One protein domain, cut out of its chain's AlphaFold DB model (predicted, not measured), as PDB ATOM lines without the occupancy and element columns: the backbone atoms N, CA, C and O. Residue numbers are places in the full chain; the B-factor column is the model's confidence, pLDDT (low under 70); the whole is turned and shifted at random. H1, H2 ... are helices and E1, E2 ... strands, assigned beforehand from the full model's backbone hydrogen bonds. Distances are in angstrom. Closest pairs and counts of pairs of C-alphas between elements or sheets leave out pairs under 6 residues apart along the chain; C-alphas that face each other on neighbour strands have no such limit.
ATOM      1  N   ILE A  50      -3.870  11.320  85.567       97.75
ATOM      2  CA  ILE A  50      -5.184  11.461  84.950       97.75
ATOM      3  C   ILE A  50      -5.571  12.937  84.852       97.75
ATOM      4  O   ILE A  50      -5.356  13.748  85.758       97.75
ATOM      5  N   GLU A  51      -6.167  13.281  83.720       96.94
ATOM      6  CA  GLU A  51      -6.877  14.525  83.470       96.94
ATOM      7  C   GLU A  51      -8.259  14.234  82.879       96.94
ATOM      8  O   GLU A  51      -8.506  13.161  82.329       96.94
ATOM      9  N   PHE A  52      -9.155  15.212  82.970       95.56
ATOM     10  CA  PHE A  52     -10.461  15.168  82.322       95.56
ATOM     11  C   PHE A  52     -10.488  16.195  81.200       95.56
ATOM     12  O   PHE A  52     -10.288  17.390  81.442       95.56
ATOM     13  N   ARG A  53     -10.713  15.726  79.972       92.50
ATOM     14  CA  ARG A  53     -10.653  16.550  78.762       92.50
ATOM     15  C   ARG A  53     -11.902  16.412  77.914       92.50
ATOM     16  O   ARG A  53     -12.527  15.353  77.879       92.50
ATOM     17  N   GLU A  54     -12.216  17.479  77.192       90.56
ATOM     18  CA  GLU A  54     -13.295  17.483  76.212       90.56
ATOM     19  C   GLU A  54     -12.920  16.668  74.981       90.56
ATOM     20  O   GLU A  54     -11.850  16.847  74.396       90.56
ATOM     21  N   THR A  55     -13.828  15.790  74.562       87.12
ATOM     22  CA  THR A  55     -13.712  15.046  73.308       87.12
ATOM     23  C   THR A  55     -14.994  15.162  72.502       87.12
ATOM     24  O   THR A  55     -16.033  15.596  72.998       87.12
ATOM     25  N   ARG A  56     -14.964  14.697  71.247       85.19
ATOM     26  CA  ARG A  56     -16.167  14.634  70.403       85.19
ATOM     27  C   ARG A  56     -17.302  13.825  71.044       85.19
ATOM     28  O   ARG A  56     -18.464  14.059  70.736       85.19
ATOM     29  N   ALA A  57     -16.966  12.873  71.904       85.44
ATOM     30  CA  ALA A  57     -17.924  12.021  72.589       85.44
ATOM     31  C   ALA A  57     -18.132  12.430  74.059       85.44
ATOM     32  O   ALA A  57     -18.534  11.596  74.873       85.44
ATOM     33  N   GLY A  58     -17.850  13.698  74.375       86.62
ATOM     34  CA  GLY A  58     -18.005  14.309  75.690       86.62
ATOM     35  C   GLY A  58     -16.715  14.334  76.505       86.62
ATOM     36  O   GLY A  58     -15.658  13.868  76.066       86.62
ATOM     37  N   ARG A  59     -16.820  14.885  77.710       91.88
ATOM     38  CA  ARG A  59     -15.742  14.946  78.693       91.88
ATOM     39  C   ARG A  59     -15.348  13.558  79.194       91.88
ATOM     40  O   ARG A  59     -16.203  12.780  79.617       91.88
ATOM     41  N   ARG A  60     -14.055  13.228  79.128       94.00
ATOM     42  CA  ARG A  60     -13.527  11.886  79.428       94.00
ATOM     43  C   ARG A  60     -12.225  11.929  80.215       94.00
ATOM     44  O   ARG A  60     -11.425  12.851  80.058       94.00
ATOM     45  N   ALA A  61     -12.012  10.889  81.021       97.38
ATOM     46  CA  ALA A  61     -10.747  10.637  81.695       97.38
ATOM     47  C   ALA A  61      -9.679  10.178  80.690       97.38
ATOM     48  O   ALA A  61      -9.902   9.269  79.883       97.38
ATOM     49  N   ALA A  62      -8.501  10.786  80.766       97.75
ATOM     50  CA  ALA A  62      -7.360  10.489  79.916       97.75
ATOM     51  C   ALA A  62      -6.047  10.650  80.676       97.75
ATOM     52  O   ALA A  62      -5.990  11.327  81.697       97.75
ATOM     53  N   LEU A  63      -4.977  10.059  80.152       97.81
ATOM     54  CA  LEU A  63      -3.634  10.398  80.603       97.81
ATOM     55  C   LEU A  63      -3.248  11.791  80.106       97.81
ATOM     56  O   LEU A  63      -3.535  12.136  78.956       97.81
ATOM     57  N   ARG A  64      -2.548  12.562  80.946       94.94
ATOM     58  CA  ARG A  64      -2.017  13.888  80.595       94.94
ATOM     59  C   ARG A  64      -1.185  13.826  79.319       94.94
ATOM     60  O   ARG A  64      -0.126  13.202  79.297       94.94
ATOM     61  N   GLY A  65      -1.676  14.467  78.256       89.75
ATOM     62  CA  GLY A  65      -1.029  14.449  76.935       89.75
ATOM     63  C   GLY A  65      -0.975  13.067  76.267       89.75
ATOM     64  O   GLY A  65      -0.187  12.864  75.346       89.75
ATOM     65  N   GLY A  66      -1.783  12.115  76.736       94.38
ATOM     66  CA  GLY A  66      -1.758  10.712  76.332       94.38
ATOM     67  C   GLY A  66      -3.123  10.173  75.882       94.38
ATOM     68  O   GLY A  66      -4.040  10.950  75.596       94.38
ATOM     69  N   PRO A  67      -3.270   8.843  75.777       96.69
ATOM     70  CA  PRO A  67      -4.520   8.198  75.371       96.69
ATOM     71  C   PRO A  67      -5.633   8.360  76.414       96.69
ATOM     72  O   PRO A  67      -5.390   8.691  77.578       96.69
ATOM     73  N   GLU A  68      -6.873   8.128  75.989       97.62
ATOM     74  CA  GLU A  68      -8.011   8.062  76.897       97.62
ATOM     75  C   GLU A  68      -7.969   6.776  77.728       97.62
ATOM     76  O   GLU A  68      -7.564   5.714  77.254       97.62
ATOM     77  N   VAL A  69      -8.443   6.849  78.972       98.06
ATOM     78  CA  VAL A  69      -8.422   5.702  79.892       98.06
ATOM     79  C   VAL A  69      -9.187   4.511  79.323       98.06
ATOM     80  O   VAL A  69      -8.724   3.377  79.424       98.06
ATOM     81  N   TRP A  70     -10.343   4.752  78.698       97.75
ATOM     82  CA  TRP A  70     -11.157   3.671  78.142       97.75
ATOM     83  C   TRP A  70     -10.418   2.905  77.031       97.75
ATOM     84  O   TRP A  70     -10.624   1.704  76.906       97.75
ATOM     85  N   GLU A  71      -9.538   3.554  76.258       97.50
ATOM     86  CA  GLU A  71      -8.756   2.900  75.197       97.50
ATOM     87  C   GLU A  71      -7.745   1.923  75.797       97.50
ATOM     88  O   GLU A  71      -7.564   0.810  75.299       97.50
ATOM     89  N   ILE A  72      -7.096   2.346  76.886       98.31
ATOM     90  CA  ILE A  72      -6.144   1.529  77.641       98.31
ATOM     91  C   ILE A  72      -6.883   0.352  78.279       98.31
ATOM     92  O   ILE A  72      -6.456  -0.796  78.160       98.31
ATOM     93  N   ALA A  73      -8.030   0.632  78.894       98.19
ATOM     94  CA  ALA A  73      -8.883  -0.360  79.522       98.19
ATOM     95  C   ALA A  73      -9.363  -1.406  78.496       98.19
ATOM     96  O   ALA A  73      -9.228  -2.607  78.733       98.19
ATOM     97  N   ALA A  74      -9.862  -0.973  77.336       97.50
ATOM     98  CA  ALA A  74     -10.283  -1.853  76.248       97.50
ATOM     99  C   ALA A  74      -9.132  -2.747  75.758       97.50
ATOM    100  O   ALA A  74      -9.313  -3.950  75.587       97.50
ATOM    101  N   ALA A  75      -7.926  -2.189  75.604       97.38
ATOM    102  CA  ALA A  75      -6.745  -2.948  75.197       97.38
ATOM    103  C   ALA A  75      -6.293  -3.988  76.240       97.38
ATOM    104  O   ALA A  75      -5.784  -5.043  75.865       97.38
ATOM    105  N   ALA A  76      -6.470  -3.704  77.534       97.38
ATOM    106  CA  ALA A  76      -6.161  -4.637  78.620       97.38
ATOM    107  C   ALA A  76      -7.245  -5.710  78.830       97.38
ATOM    108  O   ALA A  76      -6.977  -6.759  79.420       97.38
ATOM    109  N   GLY A  77      -8.466  -5.463  78.353       95.12
ATOM    110  CA  GLY A  77      -9.613  -6.342  78.549       95.12
ATOM    111  C   GLY A  77     -10.154  -6.332  79.989       95.12
ATOM    112  O   GLY A  77      -9.797  -5.461  80.790       95.12
ATOM    113  N   PRO A  78     -11.032  -7.294  80.339       90.19
ATOM    114  CA  PRO A  78     -11.752  -7.305  81.619       90.19
ATOM    115  C   PRO A  78     -10.861  -7.384  82.859       90.19
ATOM    116  O   PRO A  78     -11.238  -6.886  83.910       90.19
ATOM    117  N   GLY A  79      -9.677  -7.995  82.748       90.00
ATOM    118  CA  GLY A  79      -8.752  -8.137  83.876       90.00
ATOM    119  C   GLY A  79      -7.988  -6.860  84.230       90.00
ATOM    120  O   GLY A  79      -7.262  -6.879  85.215       90.00
ATOM    121  N   ARG A  80      -8.092  -5.797  83.412       93.12
ATOM    122  CA  ARG A  80      -7.407  -4.500  83.600       93.12
ATOM    123  C   ARG A  80      -5.906  -4.624  83.913       93.12
ATOM    124  O   ARG A  80      -5.317  -3.749  84.531       93.12
ATOM    125  N   ALA A  81      -5.266  -5.697  83.458       94.62
ATOM    126  CA  ALA A  81      -3.881  -5.988  83.790       94.62
ATOM    127  C   ALA A  81      -2.921  -5.402  82.753       94.62
ATOM    128  O   ALA A  81      -3.152  -5.480  81.541       94.62
ATOM    129  N   MET A  82      -1.796  -4.877  83.239       97.06
ATOM    130  CA  MET A  82      -0.676  -4.521  82.380       97.06
ATOM    131  C   MET A  82      -0.180  -5.769  81.638       97.06
ATOM    132  O   MET A  82       0.024  -6.829  82.229       97.06
ATOM    133  N   SER A  83       0.027  -5.647  80.329       95.81
ATOM    134  CA  SER A  83       0.555  -6.725  79.493       95.81
ATOM    135  C   SER A  83       1.514  -6.174  78.446       95.81
ATOM    136  O   SER A  83       1.477  -4.990  78.109       95.81
ATOM    137  N   ALA A  84       2.343  -7.049  77.870       94.12
ATOM    138  CA  ALA A  84       3.235  -6.667  76.777       94.12
ATOM    139  C   ALA A  84       2.469  -6.074  75.579       94.12
ATOM    140  O   ALA A  84       2.960  -5.150  74.937       94.12
ATOM    141  N   ALA A  85       1.250  -6.555  75.309       93.81
ATOM    142  CA  ALA A  85       0.400  -6.032  74.242       93.81
ATOM    143  C   ALA A  85      -0.091  -4.604  74.536       93.81
ATOM    144  O   ALA A  85      -0.056  -3.754  73.647       93.81
ATOM    145  N   VAL A  86      -0.493  -4.320  75.781       96.88
ATOM    146  CA  VAL A  86      -0.865  -2.961  76.218       96.88
ATOM    147  C   VAL A  86       0.341  -2.029  76.104       96.88
ATOM    148  O   VAL A  86       0.246  -0.983  75.464       96.88
ATOM    149  N   GLY A  87       1.496  -2.438  76.638       96.62
ATOM    150  CA  GLY A  87       2.731  -1.656  76.553       96.62
ATOM    151  C   GLY A  87       3.161  -1.382  75.109       96.62
ATOM    152  O   GLY A  87       3.525  -0.259  74.779       96.62
ATOM    153  N   GLN A  88       3.049  -2.369  74.218       96.69
ATOM    154  CA  GLN A  88       3.369  -2.192  72.801       96.69
ATOM    155  C   GLN A  88       2.378  -1.260  72.089       96.69
ATOM    156  O   GLN A  88       2.802  -0.406  71.310       96.69
ATOM    157  N   ARG A  89       1.071  -1.386  72.357       97.44
ATOM    158  CA  ARG A  89       0.037  -0.521  71.763       97.44
ATOM    159  C   ARG A  89       0.240   0.949  72.133       97.44
ATOM    160  O   ARG A  89      -0.009   1.819  71.304       97.44
ATOM    161  N   PHE A  90       0.704   1.214  73.351       97.62
ATOM    162  CA  PHE A  90       0.920   2.560  73.881       97.62
ATOM    163  C   PHE A  90       2.402   2.848  74.150       97.62
ATOM    164  O   PHE A  90       2.733   3.483  75.146       97.62
ATOM    165  N   ALA A  91       3.300   2.418  73.257       93.50
ATOM    166  CA  ALA A  91       4.756   2.496  73.448       93.50
ATOM    167  C   ALA A  91       5.324   3.918  73.679       93.50
ATOM    168  O   ALA A  91       6.466   4.056  74.108       93.50
ATOM    169  N   GLY A  92       4.551   4.975  73.404       93.94
ATOM    170  CA  GLY A  92       4.905   6.371  73.709       93.94
ATOM    171  C   GLY A  92       4.510   6.845  75.115       93.94
ATOM    172  O   GLY A  92       4.825   7.971  75.491       93.94
ATOM    173  N   THR A  93       3.825   6.008  75.891       97.38
ATOM    174  CA  THR A  93       3.332   6.323  77.231       97.38
ATOM    175  C   THR A  93       4.175   5.597  78.273       97.38
ATOM    176  O   THR A  93       4.476   4.413  78.128       97.38
ATOM    177  N   ARG A  94       4.543   6.292  79.354       96.44
ATOM    178  CA  ARG A  94       5.290   5.682  80.463       96.44
ATOM    179  C   ARG A  94       4.489   4.548  81.105       96.44
ATOM    180  O   ARG A  94       3.292   4.709  81.348       96.44
ATOM    181  N   THR A  95       5.156   3.444  81.432       96.19
ATOM    182  CA  THR A  95       4.523   2.260  82.034       96.19
ATOM    183  C   THR A  95       3.758   2.608  83.304       96.19
ATOM    184  O   THR A  95       2.607   2.204  83.428       96.19
ATOM    185  N   GLU A  96       4.325   3.444  84.180       96.56
ATOM    186  CA  GLU A  96       3.667   3.820  85.439       96.56
ATOM    187  C   GLU A  96       2.355   4.583  85.195       96.56
ATOM    188  O   GLU A  96       1.396   4.445  85.946       96.56
ATOM    189  N   ALA A  97       2.289   5.381  84.124       97.94
ATOM    190  CA  ALA A  97       1.072   6.102  83.762       97.94
ATOM    191  C   ALA A  97      -0.002   5.150  83.220       97.94
ATOM    192  O   ALA A  97      -1.177   5.290  83.545       97.94
ATOM    193  N   LEU A  98       0.388   4.151  82.426       98.25
ATOM    194  CA  LEU A  98      -0.550   3.133  81.952       98.25
ATOM    195  C   LEU A  98      -1.077   2.264  83.104       98.25
ATOM    196  O   LEU A  98      -2.266   1.966  83.133       98.25
ATOM    197  N   GLU A  99      -0.221   1.880  84.052       97.81
ATOM    198  CA  GLU A  99      -0.629   1.154  85.262       97.81
ATOM    199  C   GLU A  99      -1.602   1.980  86.110       97.81
ATOM    200  O   GLU A  99      -2.634   1.465  86.537       97.81
ATOM    201  N   GLU A 100      -1.337   3.277  86.286       98.12
ATOM    202  CA  GLU A 100      -2.242   4.175  87.004       98.12
ATOM    203  C   GLU A 100      -3.597   4.331  86.290       98.12
ATOM    204  O   GLU A 100      -4.643   4.309  86.937       98.12
ATOM    205  N   ALA A 101      -3.609   4.421  84.956       98.50
ATOM    206  CA  ALA A 101      -4.850   4.456  84.185       98.50
ATOM    207  C   ALA A 101      -5.659   3.158  84.303       98.50
ATOM    208  O   ALA A 101      -6.887   3.204  84.351       98.50
ATOM    209  N   LEU A 102      -4.988   2.007  84.361       98.50
ATOM    210  CA  LEU A 102      -5.641   0.720  84.582       98.50
ATOM    211  C   LEU A 102      -6.231   0.618  85.992       98.50
ATOM    212  O   LEU A 102      -7.379   0.200  86.126       98.50
ATOM    213  N   ALA A 103      -5.506   1.083  87.010       98.12
ATOM    214  CA  ALA A 103      -6.013   1.164  88.378       98.12
ATOM    215  C   ALA A 103      -7.226   2.108  88.485       98.12
ATOM    216  O   ALA A 103      -8.230   1.762  89.106       98.12
ATOM    217  N   TYR A 104      -7.181   3.268  87.819       98.19
ATOM    218  CA  TYR A 104      -8.339   4.158  87.704       98.19
ATOM    219  C   TYR A 104      -9.519   3.441  87.027       98.19
ATOM    220  O   TYR A 104     -10.654   3.537  87.489       98.19
ATOM    221  N   ALA A 105      -9.273   2.716  85.931       98.06
ATOM    222  CA  ALA A 105     -10.325   2.024  85.189       98.06
ATOM    223  C   ALA A 105     -10.967   0.880  85.981       98.06
ATOM    224  O   ALA A 105     -12.148   0.606  85.789       98.06
ATOM    225  N   GLU A 106     -10.205   0.211  86.846       97.50
ATOM    226  CA  GLU A 106     -10.722  -0.810  87.758       97.50
ATOM    227  C   GLU A 106     -11.598  -0.187  88.850       97.50
ATOM    228  O   GLU A 106     -12.695  -0.670  89.121       97.50
ATOM    229  N   GLU A 107     -11.156   0.922  89.440       96.56
ATOM    230  CA  GLU A 107     -11.904   1.576  90.507       96.56
ATOM    231  C   GLU A 107     -13.194   2.254  90.029       96.56
ATOM    232  O   GLU A 107     -14.217   2.202  90.711       96.56
ATOM    233  N   TYR A 108     -13.156   2.874  88.851       95.25
ATOM    234  CA  TYR A 108     -14.298   3.549  88.234       95.25
ATOM    235  C   TYR A 108     -14.885   2.716  87.083       95.25
ATOM    236  O   TYR A 108     -15.298   3.254  86.050       95.25
ATOM    237  N   ALA A 109     -14.902   1.387  87.240       95.94
ATOM    238  CA  ALA A 109     -15.389   0.451  86.225       95.94
ATOM    239  C   ALA A 109     -16.848   0.721  85.821       95.94
ATOM    240  O   ALA A 109     -17.197   0.623  84.646       95.94
ATOM    241  N   ASP A 110     -17.686   1.162  86.763       94.50
ATOM    242  CA  ASP A 110     -19.078   1.553  86.515       94.50
ATOM    243  C   ASP A 110     -19.215   2.694  85.491       94.50
ATOM    244  O   ASP A 110     -20.207   2.764  84.764       94.50
ATOM    245  N   GLN A 111     -18.204   3.561  85.397       92.50
ATOM    246  CA  GLN A 111     -18.135   4.659  84.434       92.50
ATOM    247  C   GLN A 111     -17.405   4.262  83.146       92.50
ATOM    248  O   GLN A 111     -17.802   4.686  82.058       92.50
ATOM    249  N   ILE A 112     -16.343   3.457  83.245       96.19
ATOM    250  CA  ILE A 112     -15.490   3.098  82.104       96.19
ATOM    251  C   ILE A 112     -16.092   1.977  81.250       96.19
ATOM    252  O   ILE A 112     -16.074   2.076  80.020       96.19
ATOM    253  N   ASP A 113     -16.670   0.942  81.856       96.75
ATOM    254  CA  ASP A 113     -17.203  -0.220  81.134       96.75
ATOM    255  C   ASP A 113     -18.304   0.150  80.128       96.75
ATOM    256  O   ASP A 113     -18.247  -0.322  78.985       96.75
ATOM    257  N   PRO A 114     -19.272   1.037  80.454       95.94
ATOM    258  CA  PRO A 114     -20.264   1.482  79.480       95.94
ATOM    259  C   PRO A 114     -19.647   2.200  78.275       95.94
ATOM    260  O   PRO A 114     -20.181   2.100  77.166       95.94
ATOM    261  N   ILE A 115     -18.533   2.917  78.474       95.81
ATOM    262  CA  ILE A 115     -17.816   3.608  77.398       95.81
ATOM    263  C   ILE A 115     -17.137   2.578  76.501       95.81
ATOM    264  O   ILE A 115     -17.400   2.583  75.301       95.81
ATOM    265  N   VAL A 116     -16.353   1.660  77.076       96.81
ATOM    266  CA  VAL A 116     -15.690   0.576  76.331       96.81
ATOM    267  C   VAL A 116     -16.709  -0.196  75.492       96.81
ATOM    268  O   VAL A 116     -16.567  -0.287  74.274       96.81
ATOM    269  N   ALA A 117     -17.803  -0.649  76.109       96.19
ATOM    270  CA  ALA A 117     -18.837  -1.410  75.418       96.19
ATOM    271  C   ALA A 117     -19.534  -0.608  74.304       96.19
ATOM    272  O   ALA A 117     -19.972  -1.183  73.305       96.19
ATOM    273  N   ARG A 118     -19.687   0.714  74.460       95.25
ATOM    274  CA  ARG A 118     -20.239   1.575  73.403       95.25
ATOM    275  C   ARG A 118     -19.273   1.689  72.230       95.25
ATOM    276  O   ARG A 118     -19.705   1.491  71.100       95.25
ATOM    277  N   GLU A 119     -18.008   2.003  72.485       94.88
ATOM    278  CA  GLU A 119     -17.009   2.197  71.428       94.88
ATOM    279  C   GLU A 119     -16.739   0.890  70.664       94.88
ATOM    280  O   GLU A 119     -16.682   0.893  69.437       94.88
ATOM    281  N   GLU A 120     -16.701  -0.256  71.350       92.62
ATOM    282  CA  GLU A 120     -16.593  -1.572  70.708       92.62
ATOM    283  C   GLU A 120     -17.771  -1.895  69.781       92.62
ATOM    284  O   GLU A 120     -17.590  -2.578  68.774       92.62
ATOM    285  N   ARG A 121     -18.985  -1.417  70.096       93.88
ATOM    286  CA  ARG A 121     -20.146  -1.556  69.200       93.88
ATOM    287  C   ARG A 121     -20.038  -0.659  67.971       93.88
ATOM    288  O   ARG A 121     -20.505  -1.066  66.917       93.88
ATOM    289  N   LEU A 122     -19.462   0.535  68.109       91.06
ATOM    290  CA  LEU A 122     -19.288   1.489  67.007       91.06
ATOM    291  C   LEU A 122     -18.146   1.101  66.056       91.06
ATOM    292  O   LEU A 122     -18.140   1.534  64.909       91.06
ATOM    293  N   ALA A 123     -17.185   0.308  66.532       86.56
ATOM    294  CA  ALA A 123     -16.061  -0.181  65.738       86.56
ATOM    295  C   ALA A 123     -16.382  -1.428  64.884       86.56
ATOM    296  O   ALA A 123     -15.509  -1.880  64.142       86.56
ATOM    297  N   ARG A 124     -17.588  -2.001  65.011       69.25
ATOM    298  CA  ARG A 124     -18.082  -3.140  64.214       69.25
ATOM    299  C   ARG A 124     -18.875  -2.662  63.007       69.25
ATOM    300  O   ARG A 124     -18.730  -3.313  61.951       69.25
TER     301      ARG A 124
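What this domain is: This is residues 50 to 124 of the 124 residues of an uncharacterized protein of Gemmatimonadales bacterium (UniProt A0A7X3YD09). A short helix, H1, forms the core, with H2 and H4 on opposite sides of it and H3 crossing it on a third side, while the hairpin of E1 and E2 caps the end where H1 begins. The printed part has 75 residues, in the order E1, E2, H1, H2, H3, H4, with one antiparallel sheet, E1 - E2; the class is mixed, helices and strands. It is compact, with a radius of gyration of the C-alphas of 11.4 A, and rounded, spanning 26 by 23 by 23 A.

How they stand to each other: Start at E1, residues 50 to 55, and E2, residues 58 to 63: this hairpin has N 51 and O 62 at 2.8 A and N 60 and O 53 at 2.9 A, within hydrogen-bond range. Next comes the hub, H1, residues 69 to 76; its closest C-alphas with E2 are those of Val 69 and Ala 62, 4.9 A apart. H2, residues 84 to 89, touches H1 at a steep tilt of 45 degrees, opposite ways, closest at C-alphas 86 and 75, 6.0 A. H3, residues 95 to 107, touches H1 about perpendicular, at 82 degrees, closest at C-alphas 101 and 69, 5.7 A. H4, residues 109 to 122, touches H1 with residues 112 to 116 alone, about perpendicular at 75 degrees, closest at C-alphas 116 and 70, 5.8 A. H2 and H4 are apart. Every O i to N i+4 pair is within hydrogen-bond range in H1, H2 and H3, and 8 of 10 in H4.

Where its parts are: Find C-alpha 50 at (-5.184, 11.461, 84.950); E1 runs 14.9 A from there and E2 15.7 A. H1 measures 10.7 A, H2 8.6 A and H3 18.5 A. H4 runs 19.6 A to C-alpha 122 at (-19.288, 1.489, 67.007).

The domain as a whole: The farthest C-alphas, Glu 96 and Arg 124, are 31.2 A apart. The printed part has no cut and no long link. Only residue 124 has a pLDDT under 70.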